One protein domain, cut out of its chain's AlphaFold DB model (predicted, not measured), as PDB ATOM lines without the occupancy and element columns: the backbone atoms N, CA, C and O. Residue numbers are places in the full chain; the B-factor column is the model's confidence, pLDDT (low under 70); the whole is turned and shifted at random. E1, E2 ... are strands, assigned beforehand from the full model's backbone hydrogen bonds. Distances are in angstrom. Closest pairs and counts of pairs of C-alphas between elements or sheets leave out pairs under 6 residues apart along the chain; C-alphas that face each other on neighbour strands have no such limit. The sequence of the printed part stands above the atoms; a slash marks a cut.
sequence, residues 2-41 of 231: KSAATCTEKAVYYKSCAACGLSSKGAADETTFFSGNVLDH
ATOM      1  N   LYS A   2      30.989 -46.673 -10.262       90.94
ATOM      2  CA  LYS A   2      30.804 -48.092 -10.613       90.94
ATOM      3  C   LYS A   2      32.128 -48.855 -10.524       90.94
ATOM      4  O   LYS A   2      32.172 -49.874  -9.850       90.94
ATOM      5  N   SER A   3      33.193 -48.322 -11.117       93.62
ATOM      6  CA  SER A   3      34.564 -48.830 -10.978       93.62
ATOM      7  C   SER A   3      35.563 -47.673 -10.929       93.62
ATOM      8  O   SER A   3      35.317 -46.599 -11.488       93.62
ATOM      9  N   ALA A   4      36.669 -47.876 -10.212       91.94
ATOM     10  CA  ALA A   4      37.787 -46.940 -10.191       91.94
ATOM     11  C   ALA A   4      38.614 -47.031 -11.480       91.94
ATOM     12  O   ALA A   4      38.547 -48.034 -12.184       91.94
ATOM     13  N   ALA A   5      39.369 -45.974 -11.786       91.50
ATOM     14  CA  ALA A   5      40.341 -46.014 -12.873       91.50
ATOM     15  C   ALA A   5      41.492 -46.965 -12.514       91.50
ATOM     16  O   ALA A   5      41.867 -47.081 -11.347       91.50
ATOM     17  N   THR A   6      42.067 -47.603 -13.523       90.25
ATOM     18  CA  THR A   6      43.301 -48.391 -13.460       90.25
ATOM     19  C   THR A   6      44.309 -47.804 -14.453       90.25
ATOM     20  O   THR A   6      44.021 -46.810 -15.120       90.25
ATOM     21  N   CYS A   7      45.492 -48.406 -14.588       89.00
ATOM     22  CA  CYS A   7      46.442 -48.027 -15.637       89.00
ATOM     23  C   CYS A   7      46.032 -48.492 -17.050       89.00
ATOM     24  O   CYS A   7      46.699 -48.159 -18.025       89.00
ATOM     25  N   THR A   8      44.941 -49.257 -17.172       89.06
ATOM     26  CA  THR A   8      44.399 -49.752 -18.447       89.06
ATOM     27  C   THR A   8      43.018 -49.182 -18.767       89.06
ATOM     28  O   THR A   8      42.669 -49.052 -19.937       89.06
ATOM     29  N   GLU A   9      42.241 -48.792 -17.754       89.75
ATOM     30  CA  GLU A   9      40.849 -48.365 -17.908       89.75
ATOM     31  C   GLU A   9      40.532 -47.082 -17.128       89.75
ATOM     32  O   GLU A   9      41.025 -46.842 -16.026       89.75
ATOM     33  N   LYS A  10      39.674 -46.228 -17.695       93.69
ATOM     34  CA  LYS A  10      39.172 -45.018 -17.020       93.69
ATOM     35  C   LYS A  10      38.130 -45.378 -15.962       93.69
ATOM     36  O   LYS A  10      37.439 -46.385 -16.074       93.69
ATOM     37  N   ALA A  11      37.934 -44.495 -14.985       94.50
ATOM     38  CA  ALA A  11      36.893 -44.675 -13.980       94.50
ATOM     39  C   ALA A  11      35.493 -44.642 -14.615       94.50
ATOM     40  O   ALA A  11      35.189 -43.783 -15.451       94.50
ATOM     41  N   VAL A  12      34.621 -45.547 -14.169       96.19
ATOM     42  CA  VAL A  12      33.237 -45.658 -14.645       96.19
ATOM     43  C   VAL A  12      32.282 -45.154 -13.572       96.19
ATOM     44  O   VAL A  12      32.339 -45.562 -12.409       96.19
ATOM     45  N   TYR A  13      31.347 -44.292 -13.963       94.38
ATOM     46  CA  TYR A  13      30.326 -43.727 -13.083       94.38
ATOM     47  C   TYR A  13      28.924 -44.004 -13.618       94.38
ATOM     48  O   TYR A  13      28.703 -44.063 -14.824       94.38
ATOM     49  N   TYR A  14      27.971 -44.157 -12.701       94.81
ATOM     50  CA  TYR A  14      26.546 -44.153 -13.026       94.81
ATOM     51  C   TYR A  14      26.105 -42.731 -13.355       94.81
ATOM     52  O   TYR A  14      26.560 -41.791 -12.699       94.81
ATOM     53  N   LYS A  15      25.217 -42.574 -14.340       92.62
ATOM     54  CA  LYS A  15      24.588 -41.275 -14.593       92.62
ATOM     55  C   LYS A  15      23.637 -40.929 -13.445       92.62
ATOM     56  O   LYS A  15      23.022 -41.809 -12.844       92.62
ATOM     57  N   SER A  16      23.517 -39.645 -13.134       89.81
ATOM     58  CA  SER A  16      22.575 -39.138 -12.137       89.81
ATOM     59  C   SER A  16      21.770 -37.971 -12.693       89.81
ATOM     60  O   SER A  16      22.231 -37.226 -13.560       89.81
ATOM     61  N   CYS A  17      20.544 -37.817 -12.201       88.81
ATOM     62  CA  CYS A  17      19.695 -36.686 -12.538       88.81
ATOM     63  C   CYS A  17      20.075 -35.486 -11.668       88.81
ATOM     64  O   CYS A  17      19.936 -35.536 -10.447       88.81
ATOM     65  N   ALA A  18      20.505 -34.383 -12.280       88.19
ATOM     66  CA  ALA A  18      20.860 -33.170 -11.542       88.19
ATOM     67  C   ALA A  18      19.661 -32.538 -10.806       88.19
ATOM     68  O   ALA A  18      19.850 -31.888  -9.784       88.19
ATOM     69  N   ALA A  19      18.434 -32.744 -11.302       89.56
ATOM     70  CA  ALA A  19      17.228 -32.137 -10.736       89.56
ATOM     71  C   ALA A  19      16.723 -32.837  -9.463       89.56
ATOM     72  O   ALA A  19      16.214 -32.170  -8.568       89.56
ATOM     73  N   CYS A  20      16.850 -34.167  -9.367       90.31
ATOM     74  CA  CYS A  20      16.359 -34.939  -8.214       90.31
ATOM     75  C   CYS A  20      17.450 -35.711  -7.455       90.31
ATOM     76  O   CYS A  20      17.157 -36.342  -6.444       90.31
ATOM     77  N   GLY A  21      18.700 -35.691  -7.926       86.69
ATOM     78  CA  GLY A  21      19.851 -36.324  -7.274       86.69
ATOM     79  C   GLY A  21      19.903 -37.853  -7.371       86.69
ATOM     80  O   GLY A  21      20.873 -38.456  -6.913       86.69
ATOM     81  N   LEU A  22      18.897 -38.497  -7.971       88.69
ATOM     82  CA  LEU A  22      18.846 -39.953  -8.101       88.69
ATOM     83  C   LEU A  22      19.870 -40.466  -9.124       88.69
ATOM     84  O   LEU A  22      20.089 -39.864 -10.177       88.69
ATOM     85  N   SER A  23      20.492 -41.599  -8.797       90.75
ATOM     86  CA  SER A  23      21.444 -42.329  -9.641       90.75
ATOM     87  C   SER A  23      20.724 -43.405 -10.451       90.75
ATOM     88  O   SER A  23      19.794 -44.026  -9.947       90.75
ATOM     89  N   SER A  24      21.212 -43.698 -11.656       90.50
ATOM     90  CA  SER A  24      20.703 -44.788 -12.497       90.50
ATOM     91  C   SER A  24      21.089 -46.192 -12.000       90.50
ATOM     92  O   SER A  24      20.739 -47.180 -12.635       90.50
ATOM     93  N   LYS A  25      21.858 -46.312 -10.907       91.88
ATOM     94  CA  LYS A  25      22.312 -47.604 -10.360       91.88
ATOM     95  C   LYS A  25      21.115 -48.464  -9.934       91.88
ATOM     96  O   LYS A  25      20.400 -48.086  -9.011       91.88
ATOM     97  N   GLY A  26      20.952 -49.637 -10.547       88.06
ATOM     98  CA  GLY A  26      19.862 -50.572 -10.242       88.06
ATOM     99  C   GLY A  26      18.489 -50.191 -10.813       88.06
ATOM    100  O   GLY A  26      17.501 -50.834 -10.462       88.06
ATOM    101  N   ALA A  27      18.407 -49.168 -11.672       88.06
ATOM    102  CA  ALA A  27      17.193 -48.832 -12.415       88.06
ATOM    103  C   ALA A  27      17.062 -49.686 -13.691       88.06
ATOM    104  O   ALA A  27      18.048 -50.234 -14.185       88.06
ATOM    105  N   ALA A  28      15.848 -49.776 -14.248       84.94
ATOM    106  CA  ALA A  28      15.605 -50.489 -15.509       84.94
ATOM    107  C   ALA A  28      16.392 -49.886 -16.694       84.94
ATOM    108  O   ALA A  28      16.711 -50.592 -17.646       84.94
ATOM    109  N   ASP A  29      16.733 -48.600 -16.610       86.19
ATOM    110  CA  ASP A  29      17.524 -47.819 -17.560       86.19
ATOM    111  C   ASP A  29      18.924 -47.465 -17.011       86.19
ATOM    112  O   ASP A  29      19.439 -46.362 -17.217       86.19
ATOM    113  N   GLU A  30      19.572 -48.397 -16.297       90.56
ATOM    114  CA  GLU A  30      20.939 -48.202 -15.800       90.56
ATOM    115  C   GLU A  30      21.908 -47.842 -16.942       90.56
ATOM    116  O   GLU A  30      22.170 -48.638 -17.843       90.56
ATOM    117  N   THR A  31      22.513 -46.652 -16.867       92.88
ATOM    118  CA  THR A  31      23.533 -46.205 -17.825       92.88
ATOM    119  C   THR A  31      24.771 -45.651 -17.128       92.88
ATOM    120  O   THR A  31      24.728 -45.140 -16.006       92.88
ATOM    121  N   THR A  32      25.915 -45.756 -17.800       94.00
ATOM    122  CA  THR A  32      27.215 -45.340 -17.263       94.00
ATOM    123  C   THR A  32      27.960 -44.422 -18.219       94.00
ATOM    124  O   THR A  32      27.642 -44.343 -19.405       94.00
ATOM    125  N   PHE A  33      28.965 -43.722 -17.703       93.25
ATOM    126  CA  PHE A  33      29.903 -42.928 -18.491       93.25
ATOM    127  C   PHE A  33      31.316 -43.025 -17.903       93.25
ATOM    128  O   PHE A  33      31.483 -43.317 -16.716       93.25
ATOM    129  N   PHE A  34      32.321 -42.782 -18.743       94.94
ATOM    130  CA  PHE A  34      33.720 -42.705 -18.327       94.94
ATOM    131  C   PHE A  34      34.068 -41.286 -17.889       94.94
ATOM    132  O   PHE A  34      33.622 -40.319 -18.509       94.94
ATOM    133  N   SER A  35      34.895 -41.156 -16.855       92.38
ATOM    134  CA  SER A  35      35.383 -39.861 -16.378       92.38
ATOM    135  C   SER A  35      36.867 -39.937 -16.019       92.38
ATOM    136  O   SER A  35      37.318 -40.931 -15.454       92.38
ATOM    137  N   GLY A  36      37.619 -38.881 -16.343       91.94
ATOM    138  CA  GLY A  36      39.055 -38.774 -16.070       91.94
ATOM    139  C   GLY A  36      39.968 -39.512 -17.061       91.94
ATOM    140  O   GLY A  36      39.558 -39.900 -18.162       91.94
ATOM    141  N   ASN A  37      41.228 -39.669 -16.655       91.88
ATOM    142  CA  ASN A  37      42.266 -40.420 -17.366       91.88
ATOM    143  C   ASN A  37      42.537 -41.757 -16.664       91.88
ATOM    144  O   ASN A  37      42.109 -41.964 -15.528       91.88
ATOM    145  N   VAL A  38      43.228 -42.660 -17.362       90.94
ATOM    146  CA  VAL A  38      43.837 -43.840 -16.731       90.94
ATOM    147  C   VAL A  38      44.891 -43.391 -15.713       90.94
ATOM    148  O   VAL A  38      45.412 -42.279 -15.810       90.94
ATOM    149  N   LEU A  39      45.165 -44.237 -14.725       92.19
ATOM    150  CA  LEU A  39      46.207 -43.999 -13.728       92.19
ATOM    151  C   LEU A  39      47.600 -44.309 -14.287       92.19
ATOM    152  O   LEU A  39      47.738 -44.999 -15.296       92.19
ATOM    153  N   ASP A  40      48.628 -43.843 -13.583       89.81
ATOM    154  CA  ASP A  40      50.011 -44.210 -13.881       89.81
ATOM    155  C   ASP A  40      50.246 -45.719 -13.706       89.81
ATOM    156  O   ASP A  40      49.559 -46.415 -12.948       89.81
ATOM    157  N   HIS A  41      51.239 -46.243 -14.424       88.94
ATOM    158  CA  HIS A  41      51.581 -47.660 -14.379       88.94
ATOM    159  C   HIS A  41      52.242 -48.051 -13.057       88.94
ATOM    160  O   HIS A  41      53.174 -47.403 -12.583       88.94
TER     161      HIS A  41
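Overview. This is residues 2 to 41 of the 231 residues of the protein "Repeat protein" of Roseburia sp. CAG:50 (UniProt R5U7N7). This is a loose hairpin with little regular structure: two short strands, E1 and E2, are side by side, and a wide loop, residues 15 to 31, joins them at one end. The first tail, residues 2 to 10, starts beside E1, runs to the other end and folds back there to enter E1, while the last tail, residues 36 to 41, runs out from E2 at that same end; residues 17 to 22 of the loop stick out. The printed part has 40 residues, 8 of them in E1 then E2, an antiparallel sheet with no named helix, class all strand. It is loose, with a radius of gyration of the C-alphas of 12.0 A, and only just flat, spanning 37 by 19 by 10 A.

Along the chain. Start at C-alpha 2, (30.804, -48.092, -10.613). Find E1, residues 11 to 14, from C-alpha 11 at (36.893, -44.675, -13.980), 10.4 A long. E2, residues 32 to 35, is 9.9 A long and ends at C-alpha 35, (35.383, -39.861, -16.378).

Arrangement. E1 and E2 form a hairpin, antiparallel at 142 degrees. Look at C-alphas 12 and 34, which face each other at 4.7 A. N 13 and O 33 are within hydrogen-bond range at 2.9 A.

Size, cuts and confidence. The farthest C-alphas, of Cys 20 and His 41, are 38.0 A apart. The link E1 to E2 is long, 17 residues. The printed part has no cut, and no printed residue is under 70 in pLDDT.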